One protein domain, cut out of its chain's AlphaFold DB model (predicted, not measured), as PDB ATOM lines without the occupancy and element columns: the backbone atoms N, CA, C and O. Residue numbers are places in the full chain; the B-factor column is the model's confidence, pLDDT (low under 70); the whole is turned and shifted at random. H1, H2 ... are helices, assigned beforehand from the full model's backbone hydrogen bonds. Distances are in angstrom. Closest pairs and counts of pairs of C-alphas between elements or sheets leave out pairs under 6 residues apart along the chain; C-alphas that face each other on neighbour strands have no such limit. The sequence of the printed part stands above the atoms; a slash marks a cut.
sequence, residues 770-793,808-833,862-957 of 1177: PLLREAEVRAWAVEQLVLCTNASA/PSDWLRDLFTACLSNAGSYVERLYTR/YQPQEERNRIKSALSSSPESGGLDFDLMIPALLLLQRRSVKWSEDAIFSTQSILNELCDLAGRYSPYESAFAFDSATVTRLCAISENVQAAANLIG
ATOM      1  N   PRO A 770     -22.301   9.284 -58.751       88.56
ATOM      2  CA  PRO A 770     -23.247   8.167 -58.707       88.56
ATOM      3  C   PRO A 770     -22.586   6.813 -58.439       88.56
ATOM      4  O   PRO A 770     -23.073   6.077 -57.589       88.56
ATOM      5  N   LEU A 771     -21.444   6.507 -59.071       91.62
ATOM      6  CA  LEU A 771     -20.751   5.230 -58.841       91.62
ATOM      7  C   LEU A 771     -20.324   5.047 -57.378       91.62
ATOM      8  O   LEU A 771     -20.362   3.928 -56.889       91.62
ATOM      9  N   LEU A 772     -19.991   6.118 -56.650       91.06
ATOM     10  CA  LEU A 772     -19.617   6.037 -55.232       91.06
ATOM     11  C   LEU A 772     -20.803   5.688 -54.308       91.06
ATOM     12  O   LEU A 772     -20.588   5.201 -53.202       91.06
ATOM     13  N   ARG A 773     -22.050   5.909 -54.756       88.31
ATOM     14  CA  ARG A 773     -23.269   5.526 -54.016       88.31
ATOM     15  C   ARG A 773     -23.572   4.026 -54.117       88.31
ATOM     16  O   ARG A 773     -24.315   3.506 -53.289       88.31
ATOM     17  N   GLU A 774     -23.018   3.341 -55.115       90.75
ATOM     18  CA  GLU A 774     -23.254   1.917 -55.355       90.75
ATOM     19  C   GLU A 774     -22.494   1.043 -54.349       90.75
ATOM     20  O   GLU A 774     -21.297   1.227 -54.110       90.75
ATOM     21  N   ALA A 775     -23.178   0.048 -53.778       89.50
ATOM     22  CA  ALA A 775     -22.678  -0.697 -52.621       89.50
ATOM     23  C   ALA A 775     -21.333  -1.415 -52.859       89.50
ATOM     24  O   ALA A 775     -20.498  -1.447 -51.957       89.50
ATOM     25  N   GLU A 776     -21.083  -1.954 -54.061       90.75
ATOM     26  CA  GLU A 776     -19.815  -2.632 -54.392       90.75
ATOM     27  C   GLU A 776     -18.629  -1.650 -54.484       90.75
ATOM     28  O   GLU A 776     -17.523  -1.964 -54.037       90.75
ATOM     29  N   VAL A 777     -18.860  -0.441 -55.004       92.62
ATOM     30  CA  VAL A 777     -17.839   0.615 -55.107       92.62
ATOM     31  C   VAL A 777     -17.563   1.218 -53.730       92.62
ATOM     32  O   VAL A 777     -16.398   1.355 -53.350       92.62
ATOM     33  N   ARG A 778     -18.619   1.507 -52.954       92.44
ATOM     34  CA  ARG A 778     -18.521   2.004 -51.574       92.44
ATOM     35  C   ARG A 778     -17.767   1.026 -50.676       92.44
ATOM     36  O   ARG A 778     -16.819   1.427 -50.005       92.44
ATOM     37  N   ALA A 779     -18.145  -0.254 -50.685       91.38
ATOM     38  CA  ALA A 779     -17.502  -1.280 -49.864       91.38
ATOM     39  C   ALA A 779     -16.013  -1.437 -50.208       91.38
ATOM     40  O   ALA A 779     -15.182  -1.502 -49.304       91.38
ATOM     41  N   TRP A 780     -15.662  -1.414 -51.500       93.81
ATOM     42  CA  TRP A 780     -14.264  -1.389 -51.931       93.81
ATOM     43  C   TRP A 780     -13.528  -0.135 -51.436       93.81
ATOM     44  O   TRP A 780     -12.418  -0.252 -50.927       93.81
ATOM     45  N   ALA A 781     -14.126   1.056 -51.536       93.12
ATOM     46  CA  ALA A 781     -13.490   2.291 -51.075       93.12
ATOM     47  C   ALA A 781     -13.221   2.271 -49.556       93.12
ATOM     48  O   ALA A 781     -12.104   2.582 -49.139       93.12
ATOM     49  N   VAL A 782     -14.184   1.811 -48.743       91.75
ATOM     50  CA  VAL A 782     -13.989   1.582 -47.298       91.75
ATOM     51  C   VAL A 782     -12.868   0.563 -47.050       91.75
ATOM     52  O   VAL A 782     -11.977   0.826 -46.244       91.75
ATOM     53  N   GLU A 783     -12.846  -0.563 -47.775       91.75
ATOM     54  CA  GLU A 783     -11.782  -1.573 -47.667       91.75
ATOM     55  C   GLU A 783     -10.393  -0.975 -47.952       91.75
ATOM     56  O   GLU A 783      -9.468  -1.190 -47.168       91.75
ATOM     57  N   GLN A 784     -10.225  -0.188 -49.024       90.75
ATOM     58  CA  GLN A 784      -8.928   0.434 -49.329       90.75
ATOM     59  C   GLN A 784      -8.505   1.442 -48.242       90.75
ATOM     60  O   GLN A 784      -7.343   1.440 -47.839       90.75
ATOM     61  N   LEU A 785      -9.425   2.265 -47.719       91.12
ATOM     62  CA  LEU A 785      -9.134   3.221 -46.635       91.12
ATOM     63  C   LEU A 785      -8.713   2.506 -45.338       91.12
ATOM     64  O   LEU A 785      -7.735   2.900 -44.692       91.12
ATOM     65  N   VAL A 786      -9.405   1.418 -44.983       90.00
ATOM     66  CA  VAL A 786      -9.063   0.544 -43.849       90.00
ATOM     67  C   VAL A 786      -7.687  -0.098 -44.055       90.00
ATOM     68  O   VAL A 786      -6.871  -0.099 -43.132       90.00
ATOM     69  N   LEU A 787      -7.388  -0.609 -45.253       88.56
ATOM     70  CA  LEU A 787      -6.086  -1.198 -45.577       88.56
ATOM     71  C   LEU A 787      -4.949  -0.172 -45.481       88.56
ATOM     72  O   LEU A 787      -3.944  -0.465 -44.840       88.56
ATOM     73  N   CYS A 788      -5.110   1.038 -46.029       86.50
ATOM     74  CA  CYS A 788      -4.108   2.104 -45.908       86.50
ATOM     75  C   CYS A 788      -3.850   2.503 -44.452       86.50
ATOM     76  O   CYS A 788      -2.697   2.647 -44.049       86.50
ATOM     77  N   THR A 789      -4.912   2.651 -43.656       84.94
ATOM     78  CA  THR A 789      -4.801   3.063 -42.249       84.94
ATOM     79  C   THR A 789      -4.084   1.996 -41.419       84.94
ATOM     80  O   THR A 789      -3.165   2.325 -40.671       84.94
ATOM     81  N   ASN A 790      -4.420   0.715 -41.613       84.50
ATOM     82  CA  ASN A 790      -3.736  -0.401 -40.953       84.50
ATOM     83  C   ASN A 790      -2.279  -0.564 -41.424       84.50
ATOM     84  O   ASN A 790      -1.396  -0.760 -40.593       84.50
ATOM     85  N   ALA A 791      -2.007  -0.463 -42.731       78.44
ATOM     86  CA  ALA A 791      -0.655  -0.609 -43.276       78.44
ATOM     87  C   ALA A 791       0.299   0.476 -42.750       78.44
ATOM     88  O   ALA A 791       1.430   0.173 -42.390       78.44
ATOM     89  N   SER A 792      -0.181   1.719 -42.617       64.88
ATOM     90  CA  SER A 792       0.601   2.834 -42.057       64.88
ATOM     91  C   SER A 792       0.874   2.747 -40.546       64.88
ATOM     92  O   SER A 792       1.599   3.588 -40.018       64.88
ATOM     93  N   ALA A 793       0.306   1.752 -39.853       59.66
ATOM     94  CA  ALA A 793       0.583   1.435 -38.451       59.66
ATOM     95  C   ALA A 793       1.488   0.195 -38.273       59.66
ATOM     96  O   ALA A 793       1.754  -0.217 -37.144       59.66
ATOM     97  N   PRO A 808      -3.479   7.926 -53.702       90.12
ATOM     98  CA  PRO A 808      -2.934   9.282 -53.797       90.12
ATOM     99  C   PRO A 808      -3.619  10.251 -52.829       90.12
ATOM    100  O   PRO A 808      -4.815  10.132 -52.572       90.12
ATOM    101  N   SER A 809      -2.887  11.234 -52.297       89.69
ATOM    102  CA  SER A 809      -3.481  12.222 -51.380       89.69
ATOM    103  C   SER A 809      -4.559  13.065 -52.063       89.69
ATOM    104  O   SER A 809      -5.585  13.334 -51.450       89.69
ATOM    105  N   ASP A 810      -4.390  13.398 -53.343       90.50
ATOM    106  CA  ASP A 810      -5.388  14.156 -54.104       90.50
ATOM    107  C   ASP A 810      -6.679  13.360 -54.317       90.50
ATOM    108  O   ASP A 810      -7.765  13.902 -54.162       90.50
ATOM    109  N   TRP A 811      -6.582  12.039 -54.497       93.31
ATOM    110  CA  TRP A 811      -7.763  11.172 -54.537       93.31
ATOM    111  C   TRP A 811      -8.535  11.172 -53.205       93.31
ATOM    112  O   TRP A 811      -9.755  11.053 -53.212       93.31
ATOM    113  N   LEU A 812      -7.864  11.351 -52.057       93.19
ATOM    114  CA  LEU A 812      -8.543  11.520 -50.762       93.19
ATOM    115  C   LEU A 812      -9.248  12.885 -50.649       93.19
ATOM    116  O   LEU A 812     -10.335  12.953 -50.075       93.19
ATOM    117  N   ARG A 813      -8.663  13.955 -51.214       92.62
ATOM    118  CA  ARG A 813      -9.289  15.290 -51.315       92.62
ATOM    119  C   ARG A 813     -10.539  15.239 -52.205       92.62
ATOM    120  O   ARG A 813     -11.613  15.704 -51.810       92.62
ATOM    121  N   ASP A 814     -10.416  14.604 -53.369       92.25
ATOM    122  CA  ASP A 814     -11.505  14.412 -54.326       92.25
ATOM    123  C   ASP A 814     -12.603  13.503 -53.751       92.25
ATOM    124  O   ASP A 814     -13.781  13.818 -53.895       92.25
ATOM    125  N   LEU A 815     -12.252  12.420 -53.041       93.88
ATOM    126  CA  LEU A 815     -13.213  11.543 -52.359       93.88
ATOM    127  C   LEU A 815     -14.006  12.300 -51.288       93.88
ATOM    128  O   LEU A 815     -15.228  12.170 -51.220       93.88
ATOM    129  N   PHE A 816     -13.330  13.095 -50.454       92.75
ATOM    130  CA  PHE A 816     -13.987  13.904 -49.428       92.75
ATOM    131  C   PHE A 816     -14.982  14.896 -50.052       92.75
ATOM    132  O   PHE A 816     -16.145  14.967 -49.648       92.75
ATOM    133  N   THR A 817     -14.546  15.588 -51.108       91.25
ATOM    134  CA  THR A 817     -15.378  16.508 -51.893       91.25
ATOM    135  C   THR A 817     -16.552  15.779 -52.556       91.25
ATOM    136  O   THR A 817     -17.679  16.265 -52.523       91.25
ATOM    137  N   ALA A 818     -16.330  14.572 -53.083       91.31
ATOM    138  CA  ALA A 818     -17.360  13.734 -53.690       91.31
ATOM    139  C   ALA A 818     -18.435  13.287 -52.693       91.31
ATOM    140  O   ALA A 818     -19.617  13.266 -53.040       91.31
ATOM    141  N   CYS A 819     -18.052  12.975 -51.451       91.94
ATOM    142  CA  CYS A 819     -18.992  12.636 -50.384       91.94
ATOM    143  C   CYS A 819     -19.877  13.837 -50.010       91.94
ATOM    144  O   CYS A 819     -21.096  13.688 -49.942       91.94
ATOM    145  N   LEU A 820     -19.297  15.037 -49.857       90.31
ATOM    146  CA  LEU A 820     -20.060  16.268 -49.604       90.31
ATOM    147  C   LEU A 820     -21.022  16.605 -50.754       90.31
ATOM    148  O   LEU A 820     -22.197  16.884 -50.515       90.31
ATOM    149  N   SER A 821     -20.558  16.524 -52.002       90.44
ATOM    150  CA  SER A 821     -21.397  16.771 -53.180       90.44
ATOM    151  C   SER A 821     -22.513  15.730 -53.320       90.44
ATOM    152  O   SER A 821     -23.644  16.071 -53.668       90.44
ATOM    153  N   ASN A 822     -22.251  14.463 -52.970       90.12
ATOM    154  CA  ASN A 822     -23.289  13.436 -52.873       90.12
ATOM    155  C   ASN A 822     -24.301  13.727 -51.753       90.12
ATOM    156  O   ASN A 822     -25.486  13.483 -51.974       90.12
ATOM    157  N   ALA A 823     -23.880  14.282 -50.615       87.62
ATOM    158  CA  ALA A 823     -24.757  14.732 -49.527       87.62
ATOM    159  C   ALA A 823     -25.524  16.039 -49.843       87.62
ATOM    160  O   ALA A 823     -26.344  16.506 -49.046       87.62
ATOM    161  N   GLY A 824     -25.278  16.658 -51.005       84.69
ATOM    162  CA  GLY A 824     -25.849  17.958 -51.365       84.69
ATOM    163  C   GLY A 824     -25.371  19.101 -50.461       84.69
ATOM    164  O   GLY A 824     -26.074  20.099 -50.323       84.69
ATOM    165  N   SER A 825     -24.214  18.939 -49.816       83.56
ATOM    166  CA  SER A 825     -23.614  19.933 -48.928       83.56
ATOM    167  C   SER A 825     -22.837  20.980 -49.727       83.56
ATOM    168  O   SER A 825     -22.095  20.663 -50.656       83.56
ATOM    169  N   TYR A 826     -22.992  22.251 -49.354       76.69
ATOM    170  CA  TYR A 826     -22.389  23.382 -50.063       76.69
ATOM    171  C   TYR A 826     -20.894  23.507 -49.741       76.69
ATOM    172  O   TYR A 826     -20.510  24.290 -48.870       76.69
ATOM    173  N   VAL A 827     -20.044  22.764 -50.461       76.00
ATOM    174  CA  VAL A 827     -18.574  22.763 -50.280       76.00
ATOM    175  C   VAL A 827     -17.980  24.176 -50.372       76.00
ATOM    176  O   VAL A 827     -17.058  24.509 -49.635       76.00
ATOM    177  N   GLU A 828     -18.574  25.052 -51.186       76.19
ATOM    178  CA  GLU A 828     -18.219  26.475 -51.290       76.19
ATOM    179  C   GLU A 828     -18.201  27.207 -49.935       76.19
ATOM    180  O   GLU A 828     -17.399  28.121 -49.750       76.19
ATOM    181  N   ARG A 829     -19.008  26.787 -48.946       75.38
ATOM    182  CA  ARG A 829     -19.010  27.357 -47.583       75.38
ATOM    183  C   ARG A 829     -17.759  27.010 -46.765       75.38
ATOM    184  O   ARG A 829     -17.511  27.661 -45.756       75.38
ATOM    185  N   LEU A 830     -16.973  26.016 -47.185       74.81
ATOM    186  CA  LEU A 830     -15.679  25.668 -46.582       74.81
ATOM    187  C   LEU A 830     -14.506  26.462 -47.195       74.81
ATOM    188  O   LEU A 830     -13.461  26.592 -46.553       74.81
ATOM    189  N   TYR A 831     -14.687  27.009 -48.405       74.31
ATOM    190  CA  TYR A 831     -13.711  27.855 -49.109       74.31
ATOM    191  C   TYR A 831     -13.993  29.358 -48.961       74.31
ATOM    192  O   TYR A 831     -13.077  30.177 -48.947       74.31
ATOM    193  N   THR A 832     -15.266  29.752 -48.866       62.25
ATOM    194  CA  THR A 832     -15.660  31.166 -48.893       62.25
ATOM    195  C   THR A 832     -15.414  31.827 -47.546       62.25
ATOM    196  O   THR A 832     -16.141  31.597 -46.577       62.25
ATOM    197  N   ARG A 833     -14.425  32.725 -47.485       53.94
ATOM    198  CA  ARG A 833     -14.223  33.589 -46.317       53.94
ATOM    199  C   ARG A 833     -15.374  34.584 -46.279       53.94
ATOM    200  O   ARG A 833     -15.368  35.550 -47.036       53.94
ATOM    201  N   TYR A 862     -14.116  32.962 -28.230       51.53
ATOM    202  CA  TYR A 862     -15.294  32.984 -29.115       51.53
ATOM    203  C   TYR A 862     -15.011  32.495 -30.543       51.53
ATOM    204  O   TYR A 862     -15.903  31.914 -31.171       51.53
ATOM    205  N   GLN A 863     -13.793  32.694 -31.064       60.34
ATOM    206  CA  GLN A 863     -13.465  32.355 -32.458       60.34
ATOM    207  C   GLN A 863     -13.690  30.858 -32.788       60.34
ATOM    208  O   GLN A 863     -14.354  30.581 -33.792       60.34
ATOM    209  N   PRO A 864     -13.263  29.880 -31.953       66.25
ATOM    210  CA  PRO A 864     -13.460  28.453 -32.233       66.25
ATOM    211  C   PRO A 864     -14.930  28.024 -32.287       66.25
ATOM    212  O   PRO A 864     -15.293  27.135 -33.058       66.25
ATOM    213  N   GLN A 865     -15.803  28.650 -31.492       68.38
ATOM    214  CA  GLN A 865     -17.224  28.297 -31.479       68.38
ATOM    215  C   GLN A 865     -17.960  28.871 -32.699       68.38
ATOM    216  O   GLN A 865     -18.882  28.235 -33.216       68.38
ATOM    217  N   GLU A 866     -17.537  30.031 -33.215       74.94
ATOM    218  CA  GLU A 866     -18.035  30.516 -34.504       74.94
ATOM    219  C   GLU A 866     -17.497  29.674 -35.674       74.94
ATOM    220  O   GLU A 866     -18.271  29.311 -36.561       74.94
ATOM    221  N   GLU A 867     -16.215  29.280 -35.647       80.00
ATOM    222  CA  GLU A 867     -15.613  28.344 -36.610       80.00
ATOM    223  C   GLU A 867     -16.430  27.045 -36.692       80.00
ATOM    224  O   GLU A 867     -16.896  26.656 -37.765       80.00
ATOM    225  N   ARG A 868     -16.699  26.423 -35.540       80.00
ATOM    226  CA  ARG A 868     -17.470  25.180 -35.432       80.00
ATOM    227  C   ARG A 868     -18.901  25.323 -35.947       80.00
ATOM    228  O   ARG A 868     -19.382  24.447 -36.662       80.00
ATOM    229  N   ASN A 869     -19.579  26.433 -35.651       81.69
ATOM    230  CA  ASN A 869     -20.924  26.699 -36.174       81.69
ATOM    231  C   ASN A 869     -20.928  26.920 -37.699       81.69
ATOM    232  O   ASN A 869     -21.840  26.451 -38.385       81.69
ATOM    233  N   ARG A 870     -19.890  27.562 -38.253       83.94
ATOM    234  CA  ARG A 870     -19.709  27.696 -39.707       83.94
ATOM    235  C   ARG A 870     -19.502  26.322 -40.353       83.94
ATOM    236  O   ARG A 870     -20.235  26.001 -41.288       83.94
ATOM    237  N   ILE A 871     -18.626  25.475 -39.801       86.56
ATOM    238  CA  ILE A 871     -18.413  24.091 -40.267       86.56
ATOM    239  C   ILE A 871     -19.721  23.281 -40.194       86.56
ATOM    240  O   ILE A 871     -20.120  22.703 -41.205       86.56
ATOM    241  N   LYS A 872     -20.467  23.326 -39.077       85.19
ATOM    242  CA  LYS A 872     -21.809  22.709 -38.946       85.19
ATOM    243  C   LYS A 872     -22.770  23.130 -40.064       85.19
ATOM    244  O   LYS A 872     -23.466  22.289 -40.624       85.19
ATOM    245  N   SER A 873     -22.795  24.416 -40.422       84.38
ATOM    246  CA  SER A 873     -23.666  24.935 -41.491       84.38
ATOM    247  C   SER A 873     -23.191  24.620 -42.919       84.38
ATOM    248  O   SER A 873     -23.968  24.747 -43.868       84.38
ATOM    249  N   ALA A 874     -21.930  24.219 -43.096       84.94
ATOM    250  CA  ALA A 874     -21.398  23.719 -44.362       84.94
ATOM    251  C   ALA A 874     -21.622  22.205 -44.520       84.94
ATOM    252  O   ALA A 874     -21.973  21.750 -45.606       84.94
ATOM    253  N   LEU A 875     -21.494  21.447 -43.425       86.00
ATOM    254  CA  LEU A 875     -21.731  19.999 -43.351       86.00
ATOM    255  C   LEU A 875     -23.221  19.611 -43.294       86.00
ATOM    256  O   LEU A 875     -23.546  18.429 -43.219       86.00
ATOM    257  N   SER A 876     -24.150  20.570 -43.350       83.81
ATOM    258  CA  SER A 876     -25.576  20.260 -43.475       83.81
ATOM    259  C   SER A 876     -25.854  19.545 -44.804       83.81
ATOM    260  O   SER A 876     -25.549  20.085 -45.873       83.81
ATOM    261  N   SER A 877     -26.440  18.352 -44.747       82.19
ATOM    262  CA  SER A 877     -26.878  17.588 -45.920       82.19
ATOM    263  C   SER A 877     -28.264  18.028 -46.398       82.19
ATOM    264  O   SER A 877     -29.140  18.314 -45.580       82.19
ATOM    265  N   SER A 878     -28.504  18.003 -47.710       81.12
ATOM    266  CA  SER A 878     -29.854  18.187 -48.266       81.12
ATOM    267  C   SER A 878     -30.773  17.023 -47.845       81.12
ATOM    268  O   SER A 878     -30.308  15.877 -47.863       81.12
ATOM    269  N   PRO A 879     -32.058  17.253 -47.498       73.06
ATOM    270  CA  PRO A 879     -32.964  16.192 -47.037       73.06
ATOM    271  C   PRO A 879     -33.199  15.082 -48.076       73.06
ATOM    272  O   PRO A 879     -33.479  13.949 -47.704       73.06
ATOM    273  N   GLU A 880     -33.027  15.372 -49.368       75.50
ATOM    274  CA  GLU A 880     -33.181  14.398 -50.463       75.50
ATOM    275  C   GLU A 880     -31.889  13.619 -50.783       75.50
ATOM    276  O   GLU A 880     -31.862  12.777 -51.679       75.50
ATOM    277  N   SER A 881     -30.775  13.919 -50.107       76.25
ATOM    278  CA  SER A 881     -29.460  13.392 -50.496       76.25
ATOM    279  C   SER A 881     -29.178  11.964 -50.025       76.25
ATOM    280  O   SER A 881     -28.444  11.243 -50.706       76.25
ATOM    281  N   GLY A 882     -29.739  11.559 -48.882       73.38
ATOM    282  CA  GLY A 882     -29.331  10.365 -48.131       73.38
ATOM    283  C   GLY A 882     -28.320  10.629 -47.001       73.38
ATOM    284  O   GLY A 882     -27.935   9.687 -46.314       73.38
ATOM    285  N   GLY A 883     -27.919  11.883 -46.766       85.25
ATOM    286  CA  GLY A 883     -27.028  12.268 -45.664       85.25
ATOM    287  C   GLY A 883     -25.532  12.182 -45.994       85.25
ATOM    288  O   GLY A 883     -25.140  12.025 -47.150       85.25
ATOM    289  N   LEU A 884     -24.697  12.326 -44.961       88.81
ATOM    290  CA  LEU A 884     -23.234  12.234 -45.048       88.81
ATOM    291  C   LEU A 884     -22.757  10.774 -44.987       88.81
ATOM    292  O   LEU A 884     -23.284   9.974 -44.215       88.81
ATOM    293  N   ASP A 885     -21.709  10.445 -45.746       91.12
ATOM    294  CA  ASP A 885     -21.055   9.133 -45.691       91.12
ATOM    295  C   ASP A 885     -19.855   9.154 -44.727       91.12
ATOM    296  O   ASP A 885     -18.702   9.359 -45.116       91.12
ATOM    297  N   PHE A 886     -20.134   8.961 -43.438       91.62
ATOM    298  CA  PHE A 886     -19.117   9.022 -42.388       91.62
ATOM    299  C   PHE A 886     -18.043   7.919 -42.490       91.62
ATOM    300  O   PHE A 886     -16.894   8.183 -42.127       91.62
ATOM    301  N   ASP A 887     -18.367   6.729 -43.021       91.88
ATOM    302  CA  ASP A 887     -17.400   5.622 -43.173       91.88
ATOM    303  C   ASP A 887     -16.346   5.910 -44.259       91.88
ATOM    304  O   ASP A 887     -15.248   5.359 -44.210       91.88
ATOM    305  N   LEU A 888     -16.658   6.770 -45.235       93.31
ATOM    306  CA  LEU A 888     -15.689   7.264 -46.218       93.31
ATOM    307  C   LEU A 888     -15.006   8.554 -45.749       93.31
ATOM    308  O   LEU A 888     -13.782   8.677 -45.823       93.31
ATOM    309  N   MET A 889     -15.783   9.521 -45.250       93.69
ATOM    310  CA  MET A 889     -15.290  10.866 -44.943       93.69
ATOM    311  C   MET A 889     -14.311  10.894 -43.765       93.69
ATOM    312  O   MET A 889     -13.279  11.561 -43.856       93.69
ATOM    313  N   ILE A 890     -14.594  10.172 -42.674       93.69
ATOM    314  CA  ILE A 890     -13.737  10.197 -41.479       93.69
ATOM    315  C   ILE A 890     -12.380   9.518 -41.764       93.69
ATOM    316  O   ILE A 890     -11.353  10.158 -41.521       93.69
ATOM    317  N   PRO A 891     -12.300   8.306 -42.357       93.38
ATOM    318  CA  PRO A 891     -11.013   7.693 -42.704       93.38
ATOM    319  C   PRO A 891     -10.216   8.454 -43.772       93.38
ATOM    320  O   PRO A 891      -8.989   8.500 -43.687       93.38
ATOM    321  N   ALA A 892     -10.875   9.101 -44.741       93.88
ATOM    322  CA  ALA A 892     -10.184   9.940 -45.723       93.88
ATOM    323  C   ALA A 892      -9.484  11.143 -45.063       93.88
ATOM    324  O   ALA A 892      -8.311  11.404 -45.342       93.88
ATOM    325  N   LEU A 893     -10.164  11.833 -44.138       93.81
ATOM    326  CA  LEU A 893      -9.576  12.939 -43.374       93.81
ATOM    327  C   LEU A 893      -8.502  12.470 -42.383       93.81
ATOM    328  O   LEU A 893      -7.485  13.149 -42.250       93.81
ATOM    329  N   LEU A 894      -8.665  11.308 -41.738       92.62
ATOM    330  CA  LEU A 894      -7.625  10.710 -40.886       92.62
ATOM    331  C   LEU A 894      -6.338  10.433 -41.677       92.62
ATOM    332  O   LEU A 894      -5.252  10.774 -41.211       92.62
ATOM    333  N   LEU A 895      -6.444   9.878 -42.889       91.38
ATOM    334  CA  LEU A 895      -5.287   9.637 -43.758       91.38
ATOM    335  C   LEU A 895      -4.645  10.939 -44.260       91.38
ATOM    336  O   LEU A 895      -3.419  11.019 -44.314       91.38
ATOM    337  N   LEU A 896      -5.432  11.968 -44.589       90.94
ATOM    338  CA  LEU A 896      -4.913  13.295 -44.945       90.94
ATOM    339  C   LEU A 896      -4.169  13.947 -43.768       90.94
ATOM    340  O   LEU A 896      -3.039  14.408 -43.940       90.94
ATOM    341  N   GLN A 897      -4.751  13.904 -42.565       90.75
ATOM    342  CA  GLN A 897      -4.153  14.419 -41.332       90.75
ATOM    343  C   GLN A 897      -2.859  13.667 -40.970       90.75
ATOM    344  O   GLN A 897      -1.848  14.308 -40.701       90.75
ATOM    345  N   ARG A 898      -2.841  12.324 -41.046       86.94
ATOM    346  CA  ARG A 898      -1.643  11.490 -40.802       86.94
ATOM    347  C   ARG A 898      -0.514  11.758 -41.804       86.94
ATOM    348  O   ARG A 898       0.653  11.589 -41.475       86.94
ATOM    349  N   ARG A 899      -0.851  12.186 -43.025       88.56
ATOM    350  CA  ARG A 899       0.109  12.603 -44.064       88.56
ATOM    351  C   ARG A 899       0.524  14.079 -43.957       88.56
ATOM    352  O   ARG A 899       1.303  14.532 -44.790       88.56
ATOM    353  N   SER A 900      -0.002  14.834 -42.989       87.44
ATOM    354  CA  SER A 900       0.162  16.294 -42.868       87.44
ATOM    355  C   SER A 900      -0.293  17.083 -44.110       87.44
ATOM    356  O   SER A 900       0.215  18.169 -44.389       87.44
ATOM    357  N   VAL A 901      -1.262  16.554 -44.869       87.81
ATOM    358  CA  VAL A 901      -1.794  17.173 -46.093       87.81
ATOM    359  C   VAL A 901      -3.106  17.900 -45.790       87.81
ATOM    360  O   VAL A 901      -4.039  17.330 -45.221       87.81
ATOM    361  N   LYS A 902      -3.214  19.165 -46.216       86.81
ATOM    362  CA  LYS A 902      -4.490  19.894 -46.167       86.81
ATOM    363  C   LYS A 902      -5.519  19.256 -47.108       86.81
ATOM    364  O   LYS A 902      -5.204  18.974 -48.269       86.81
ATOM    365  N   TRP A 903      -6.758  19.125 -46.635       84.69
ATOM    366  CA  TRP A 903      -7.890  18.612 -47.420       84.69
ATOM    367  C   TRP A 903      -8.216  19.461 -48.668       84.69
ATOM    368  O   TRP A 903      -8.704  18.924 -49.655       84.69
ATOM    369  N   SER A 904      -7.885  20.754 -48.654       84.94
ATOM    370  CA  SER A 904      -7.815  21.628 -49.832       84.94
ATOM    371  C   SER A 904      -6.735  22.695 -49.625       84.94
ATOM    372  O   SER A 904      -6.284  22.927 -48.500       84.94
ATOM    373  N   GLU A 905      -6.276  23.331 -50.698       80.19
ATOM    374  CA  GLU A 905      -5.195  24.326 -50.649       80.19
ATOM    375  C   GLU A 905      -5.733  25.683 -50.171       80.19
ATOM    376  O   GLU A 905      -5.180  26.262 -49.229       80.19
ATOM    377  N   ASP A 906      -6.906  26.069 -50.689       79.75
ATOM    378  CA  ASP A 906      -7.720  27.231 -50.288       79.75
ATOM    379  C   ASP A 906      -8.555  26.995 -49.009       79.75
ATOM    380  O   ASP A 906      -9.479  27.746 -48.690       79.75
ATOM    381  N   ALA A 907      -8.261  25.931 -48.258       75.81
ATOM    382  CA  ALA A 907      -8.968  25.597 -47.027       75.81
ATOM    383  C   ALA A 907      -8.783  26.668 -45.936       75.81
ATOM    384  O   ALA A 907      -7.670  26.879 -45.442       75.81
ATOM    385  N   ILE A 908      -9.895  27.272 -45.499       79.75
ATOM    386  CA  ILE A 908      -9.947  28.143 -44.312       79.75
ATOM    387  C   ILE A 908      -9.837  27.303 -43.037       79.75
ATOM    388  O   ILE A 908      -9.040  27.602 -42.153       79.75
ATOM    389  N   PHE A 909     -10.650  26.249 -42.958       83.94
ATOM    390  CA  PHE A 909     -10.737  25.365 -41.801       83.94
ATOM    391  C   PHE A 909      -9.687  24.258 -41.884       83.94
ATOM    392  O   PHE A 909      -9.455  23.683 -42.954       83.94
ATOM    393  N   SER A 910      -9.066  23.925 -40.750       88.69
ATOM    394  CA  SER A 910      -8.066  22.857 -40.707       88.69
ATOM    395  C   SER A 910      -8.700  21.480 -40.961       88.69
ATOM    396  O   SER A 910      -9.869  21.253 -40.640       88.69
ATOM    397  N   THR A 911      -7.920  20.533 -41.500       89.50
ATOM    398  CA  THR A 911      -8.350  19.129 -41.663       89.50
ATOM    399  C   THR A 911      -8.855  18.554 -40.328       89.50
ATOM    400  O   THR A 911      -9.881  17.879 -40.299       89.50
ATOM    401  N   GLN A 912      -8.200  18.908 -39.215       89.62
ATOM    402  CA  GLN A 912      -8.593  18.518 -37.860       89.62
ATOM    403  C   GLN A 912      -9.900  19.192 -37.389       89.62
ATOM    404  O   GLN A 912     -10.726  18.521 -36.777       89.62
ATOM    405  N   SER A 913     -10.133  20.474 -37.702       88.81
ATOM    406  CA  SER A 913     -11.385  21.187 -37.372       88.81
ATOM    407  C   SER A 913     -12.595  20.480 -37.988       88.81
ATOM    408  O   SER A 913     -13.589  20.222 -37.312       88.81
ATOM    409  N   ILE A 914     -12.486  20.120 -39.272       90.44
ATOM    410  CA  ILE A 914     -13.546  19.430 -40.021       90.44
ATOM    411  C   ILE A 914     -13.717  17.986 -39.529       90.44
ATOM    412  O   ILE A 914     -14.847  17.539 -39.338       90.44
ATOM    413  N   LEU A 915     -12.618  17.268 -39.278       91.88
ATOM    414  CA  LEU A 915     -12.635  15.903 -38.744       91.88
ATOM    415  C   LEU A 915     -13.316  15.829 -37.367       91.88
ATOM    416  O   LEU A 915     -14.178  14.980 -37.160       91.88
ATOM    417  N   ASN A 916     -12.973  16.737 -36.450       89.44
ATOM    418  CA  ASN A 916     -13.598  16.829 -35.128       89.44
ATOM    419  C   ASN A 916     -15.114  17.001 -35.222       89.44
ATOM    420  O   ASN A 916     -15.856  16.351 -34.485       89.44
ATOM    421  N   GLU A 917     -15.569  17.864 -36.128       89.50
ATOM    422  CA  GLU A 917     -16.987  18.168 -36.276       89.50
ATOM    423  C   GLU A 917     -17.754  17.051 -37.000       89.50
ATOM    424  O   GLU A 917     -18.858  16.705 -36.596       89.50
ATOM    425  N   LEU A 918     -17.152  16.383 -37.988       90.06
ATOM    426  CA  LEU A 918     -17.732  15.166 -38.570       90.06
ATOM    427  C   LEU A 918     -17.866  14.039 -37.543       90.06
ATOM    428  O   LEU A 918     -18.865  13.326 -37.560       90.06
ATOM    429  N   CYS A 919     -16.910  13.907 -36.623       90.00
ATOM    430  CA  CYS A 919     -17.013  12.974 -35.506       90.00
ATOM    431  C   CYS A 919     -18.125  13.371 -34.511       90.00
ATOM    432  O   CYS A 919     -18.886  12.500 -34.096       90.00
ATOM    433  N   ASP A 920     -18.272  14.661 -34.172       86.38
ATOM    434  CA  ASP A 920     -19.369  15.177 -33.325       86.38
ATOM    435  C   ASP A 920     -20.747  14.927 -33.972       86.38
ATOM    436  O   ASP A 920     -21.690  14.516 -33.295       86.38
ATOM    437  N   LEU A 921     -20.863  15.099 -35.293       86.56
ATOM    438  CA  LEU A 921     -22.076  14.796 -36.061       86.56
ATOM    439  C   LEU A 921     -22.366  13.290 -36.142       86.56
ATOM    440  O   LEU A 921     -23.515  12.897 -35.961       86.56
ATOM    441  N   ALA A 922     -21.351  12.448 -36.365       85.81
ATOM    442  CA  ALA A 922     -21.502  10.994 -36.477       85.81
ATOM    443  C   ALA A 922     -21.787  10.295 -35.131       85.81
ATOM    444  O   ALA A 922     -22.451   9.258 -35.089       85.81
ATOM    445  N   GLY A 923     -21.295  10.852 -34.017       75.12
ATOM    446  CA  GLY A 923     -21.581  10.361 -32.664       75.12
ATOM    447  C   GLY A 923     -22.995  10.704 -32.172       75.12
ATOM    448  O   GLY A 923     -23.558   9.997 -31.325       75.12
ATOM    449  N   ARG A 924     -23.597  11.773 -32.713       74.50
ATOM    450  CA  ARG A 924     -24.974  12.200 -32.422       74.50
ATOM    451  C   ARG A 924     -25.979  11.382 -33.231       74.50
ATOM    452  O   ARG A 924     -25.758  11.043 -34.386       74.50
ATOM    453  N   TYR A 925     -27.134  11.099 -32.630       60.81
ATOM    454  CA  TYR A 925     -28.233  10.461 -33.353       60.81
ATOM    455  C   TYR A 925     -28.917  11.499 -34.254       60.81
ATOM    456  O   TYR A 925     -29.662  12.351 -33.766       60.81
ATOM    457  N   SER A 926     -28.639  11.453 -35.558       61.75
ATOM    458  CA  SER A 926     -29.375  12.241 -36.553       61.75
ATOM    459  C   SER A 926     -30.867  11.870 -36.515       61.75
ATOM    460  O   SER A 926     -31.185  10.682 -36.499       61.75
ATOM    461  N   PRO A 927     -31.803  12.840 -36.533       55.34
ATOM    462  CA  PRO A 927     -33.232  12.547 -36.660       55.34
ATOM    463  C   PRO A 927     -33.611  12.052 -38.068       55.34
ATOM    464  O   PRO A 927     -34.712  11.543 -38.257       55.34
ATOM    465  N   TYR A 928     -32.709  12.199 -39.043       58.16
ATOM    466  CA  TYR A 928     -32.821  11.622 -40.378       58.16
ATOM    467  C   TYR A 928     -31.957  10.363 -40.453       58.16
ATOM    468  O   TYR A 928     -30.752  10.437 -40.190       58.16
ATOM    469  N   GLU A 929     -32.550   9.233 -40.833       53.62
ATOM    470  CA  GLU A 929     -31.797   8.018 -41.147       53.62
ATOM    471  C   GLU A 929     -30.888   8.281 -42.356       53.62
ATOM    472  O   GLU A 929     -31.344   8.730 -43.410       53.62
ATOM    473  N   SER A 930     -29.588   8.028 -42.204       64.06
ATOM    474  CA  SER A 930     -28.649   8.072 -43.322       64.06
ATOM    475  C   SER A 930     -28.885   6.877 -44.246       64.06
ATOM    476  O   SER A 930     -29.069   5.750 -43.789       64.06
ATOM    477  N   ALA A 931     -28.803   7.096 -45.560       65.44
ATOM    478  CA  ALA A 931     -28.900   6.037 -46.572       65.44
ATOM    479  C   ALA A 931     -27.769   4.993 -46.459       65.44
ATOM    480  O   ALA A 931     -27.836   3.922 -47.063       65.44
ATOM    481  N   PHE A 932     -26.738   5.304 -45.672       75.19
ATOM    482  CA  PHE A 932     -25.634   4.426 -45.322       75.19
ATOM    483  C   PHE A 932     -25.664   4.133 -43.817       75.19
ATOM    484  O   PHE A 932     -25.742   5.055 -43.001       75.19
ATOM    485  N   ALA A 933     -25.582   2.855 -43.442       79.88
ATOM    486  CA  ALA A 933     -25.446   2.445 -42.046       79.88
ATOM    487  C   ALA A 933     -23.997   2.655 -41.578       79.88
ATOM    488  O   ALA A 933     -23.082   2.080 -42.160       79.88
ATOM    489  N   PHE A 934     -23.810   3.473 -40.540       87.00
ATOM    490  CA  PHE A 934     -22.502   3.915 -40.047       87.00
ATOM    491  C   PHE A 934     -21.837   2.895 -39.105       87.00
ATOM    492  O   PHE A 934     -22.377   2.592 -38.033       87.00
ATOM    493  N   ASP A 935     -20.631   2.419 -39.437       88.12
ATOM    494  CA  ASP A 935     -19.846   1.538 -38.563       88.12
ATOM    495  C   ASP A 935     -18.963   2.343 -37.597       88.12
ATOM    496  O   ASP A 935     -17.734   2.430 -37.702       88.12
ATOM    497  N   SER A 936     -19.625   2.887 -36.575       85.62
ATOM    498  CA  SER A 936     -18.963   3.577 -35.462       85.62
ATOM    499  C   SER A 936     -17.862   2.753 -34.772       85.62
ATOM    500  O   SER A 936     -16.933   3.349 -34.224       85.62
ATOM    501  N   ALA A 937     -17.904   1.414 -34.803       88.12
ATOM    502  CA  ALA A 937     -16.896   0.571 -34.161       88.12
ATOM    503  C   ALA A 937     -15.611   0.496 -34.999       88.12
ATOM    504  O   ALA A 937     -14.515   0.715 -34.470       88.12
ATOM    505  N   THR A 938     -15.733   0.267 -36.310       88.75
ATOM    506  CA  THR A 938     -14.589   0.325 -37.234       88.75
ATOM    507  C   THR A 938     -14.003   1.731 -37.286       88.75
ATOM    508  O   THR A 938     -12.787   1.878 -37.159       88.75
ATOM    509  N   VAL A 939     -14.824   2.781 -37.380       89.81
ATOM    510  CA  VAL A 939     -14.311   4.159 -37.460       89.81
ATOM    511  C   VAL A 939     -13.631   4.602 -36.157       89.81
ATOM    512  O   VAL A 939     -12.532   5.150 -36.219       89.81
ATOM    513  N   THR A 940     -14.165   4.258 -34.975       88.06
ATOM    514  CA  THR A 940     -13.470   4.518 -33.691       88.06
ATOM    515  C   THR A 940     -12.108   3.814 -33.632       88.06
ATOM    516  O   THR A 940     -11.114   4.406 -33.205       88.06
ATOM    517  N   ARG A 941     -12.022   2.570 -34.126       89.00
ATOM    518  CA  ARG A 941     -10.751   1.837 -34.235       89.00
ATOM    519  C   ARG A 941      -9.769   2.524 -35.195       89.00
ATOM    520  O   ARG A 941      -8.579   2.566 -34.892       89.00
ATOM    521  N   LEU A 942     -10.234   3.080 -36.315       89.12
ATOM    522  CA  LEU A 942      -9.386   3.821 -37.259       89.12
ATOM    523  C   LEU A 942      -8.859   5.135 -36.661       89.12
ATOM    524  O   LEU A 942      -7.693   5.461 -36.887       89.12
ATOM    525  N   CYS A 943      -9.655   5.850 -35.854       90.44
ATOM    526  CA  CYS A 943      -9.178   7.019 -35.102       90.44
ATOM    527  C   CYS A 943      -8.028   6.640 -34.155       90.44
ATOM    528  O   CYS A 943      -6.991   7.301 -34.162       90.44
ATOM    529  N   ALA A 944      -8.178   5.542 -33.402       86.94
ATOM    530  CA  ALA A 944      -7.156   5.049 -32.475       86.94
ATOM    531  C   ALA A 944      -5.872   4.581 -33.190       86.94
ATOM    532  O   ALA A 944      -4.775   4.944 -32.779       86.94
ATOM    533  N   ILE A 945      -5.994   3.843 -34.301       87.00
ATOM    534  CA  ILE A 945      -4.852   3.404 -35.134       87.00
ATOM    535  C   ILE A 945      -4.140   4.592 -35.813       87.00
ATOM    536  O   ILE A 945      -2.974   4.482 -36.190       87.00
ATOM    537  N   SER A 946      -4.822   5.731 -35.951       86.25
ATOM    538  CA  SER A 946      -4.272   6.996 -36.459       86.25
ATOM    539  C   SER A 946      -3.784   7.944 -35.357       86.25
ATOM    540  O   SER A 946      -3.510   9.103 -35.657       86.25
ATOM    541  N   GLU A 947      -3.732   7.484 -34.100       86.75
ATOM    542  CA  GLU A 947      -3.327   8.250 -32.907       86.75
ATOM    543  C   GLU A 947      -4.143   9.543 -32.669       86.75
ATOM    544  O   GLU A 947      -3.783  10.395 -31.860       86.75
ATOM    545  N   ASN A 948      -5.300   9.685 -33.329       88.44
ATOM    546  CA  ASN A 948      -6.120  10.894 -33.292       88.44
ATOM    547  C   ASN A 948      -7.169  10.805 -32.172       88.44
ATOM    548  O   ASN A 948      -8.357  10.553 -32.405       88.44
ATOM    549  N   VAL A 949      -6.696  10.992 -30.935       87.19
ATOM    550  CA  VAL A 949      -7.512  10.956 -29.710       87.19
ATOM    551  C   VAL A 949      -8.671  11.947 -29.790       87.19
ATOM    552  O   VAL A 949      -9.805  11.571 -29.500       87.19
ATOM    553  N   GLN A 950      -8.426  13.177 -30.242       87.31
ATOM    554  CA  GLN A 950      -9.447  14.222 -30.343       87.31
ATOM    555  C   GLN A 950     -10.625  13.826 -31.258       87.31
ATOM    556  O   GLN A 950     -11.788  14.043 -30.904       87.31
ATOM    557  N   ALA A 951     -10.352  13.181 -32.399       88.25
ATOM    558  CA  ALA A 951     -11.390  12.666 -33.293       88.25
ATOM    559  C   ALA A 951     -12.186  11.520 -32.643       88.25
ATOM    560  O   ALA A 951     -13.418  11.541 -32.672       88.25
ATOM    561  N   ALA A 952     -11.506  10.561 -31.999       87.81
ATOM    562  CA  ALA A 952     -12.159   9.473 -31.263       87.81
ATOM    563  C   ALA A 952     -13.034  10.000 -30.109       87.81
ATOM    564  O   ALA A 952     -14.150   9.529 -29.898       87.81
ATOM    565  N   ALA A 953     -12.556  11.019 -29.393       86.81
ATOM    566  CA  ALA A 953     -13.244  11.654 -28.278       86.81
ATOM    567  C   ALA A 953     -14.544  12.355 -28.712       86.81
ATOM    568  O   ALA A 953     -15.567  12.236 -28.034       86.81
ATOM    569  N   ASN A 954     -14.531  13.044 -29.861       86.75
ATOM    570  CA  ASN A 954     -15.741  13.616 -30.460       86.75
ATOM    571  C   ASN A 954     -16.725  12.527 -30.931       86.75
ATOM    572  O   ASN A 954     -17.921  12.663 -30.694       86.75
ATOM    573  N   LEU A 955     -16.228  11.431 -31.519       86.69
ATOM    574  CA  LEU A 955     -17.058  10.338 -32.041       86.69
ATOM    575  C   LEU A 955     -17.750   9.516 -30.940       86.69
ATOM    576  O   LEU A 955     -18.915   9.146 -31.070       86.69
ATOM    577  N   ILE A 956     -17.043   9.227 -29.844       85.94
ATOM    578  CA  ILE A 956     -17.593   8.496 -28.691       85.94
ATOM    579  C   ILE A 956     -18.612   9.368 -27.941       85.94
ATOM    580  O   ILE A 956     -19.680   8.886 -27.552       85.94
ATOM    581  N   GLY A 957     -18.289  10.653 -27.755       82.88
ATOM    582  CA  GLY A 957     -19.153  11.639 -27.112       82.88
ATOM    583  C   GLY A 957     -19.503  11.338 -25.646       82.88
ATOM    584  O   GLY A 957     -18.988  10.413 -25.011       82.88
TER     585      GLY A 957
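AT A GLANCE: This is residues 770 to 793, 808 to 833 and 862 to 957 of the 1177 residues of the protein "Hypothetical protein" of Ditylum brightwellii (UniProt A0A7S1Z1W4). Helix H6 runs through the middle of a compact helical bundle, with H2, H3, H7 and H8 packed round it at shallow tilts and H9 packed on H7 and H8. H5 packs steeply across H7 at one side, with the short H4 at one end of H5, while the short H1 lies near the beginning of H2. The printed part has 146 residues with nine named helices, H1 to H9 in chain order, and no named strand, and its class is all helix. It is compact, with a radius of gyration of the C-alphas of 14.1 A, and rounded, spanning 38 by 32 by 30 A.

IN THESE COORDINATES: H1, residues 770 to 773, begins at C-alpha 770 (-23.247, 8.167, -58.707). H2, residues 775 to 791, is the longest helix, 23.9 A from first to last C-alpha. H3 holds residues 809 to 822, 19.9 A, and H4 holds residues 828 to 831. H5, residues 862 to 874, measures 18.9 A. H6, residues 886 to 898, measures 17.7 A and begins at C-alpha 886 (-19.117, 9.022, -42.388). H7 holds residues 911 to 923, 18.2 A, and H8 residues 936 to 945, 14.1 A. H9, residues 949 to 956, ends at C-alpha 956 (-17.593, 8.496, -28.691).

HOW THE PARTS SIT: H6 is the hub, touching four helices. With H2 and H8 it forms a bundle, three helices side by side. H6 touches H2 at Leu 888 and Val 782, closest C-alphas 6.0 A, and H8 at Asp 887 and Val 939, 6.7 A, at a shallow tilt of 5 degrees, the same way. It touches H3, closest C-alphas Ala 892 and Leu 812, 5.5 A, opposite ways at 28 degrees. H6 and H7 form a hairpin, with the C-alphas of Leu 893 and Leu 915 closest at 6.3 A. H8 and H9 form another, with Cys 943 and Ala 952 closest at 5.4 A. H7 touches H9, closest C-alphas Cys 919 and Leu 955, 4.4 A. H5 touches H7 with residues 868 to 872 alone, at a steep tilt of 67 degrees; the C-alphas of Ile 871 and Ile 914 are closest, 6.7 A. Every O i to N i+4 pair is within hydrogen-bond range in H2, H3, H5, H7, H8 and H9, and 8 of 9 in H6; H1 and H4 are too short for one.

THE WHOLE: The C-alphas farthest apart, those of Glu 776 and Tyr 862, are 43.9 A apart. Residues 794 to 807 and 834 to 861 are not printed, with C-alpha gaps of 17.6 A and 17.2 A. The links H5 to H6, H6 to H7 and H7 to H8 are long. The pLDDT is under 70 at residues 792 to 793, 832 to 833, 862 to 865 and 925 to 931.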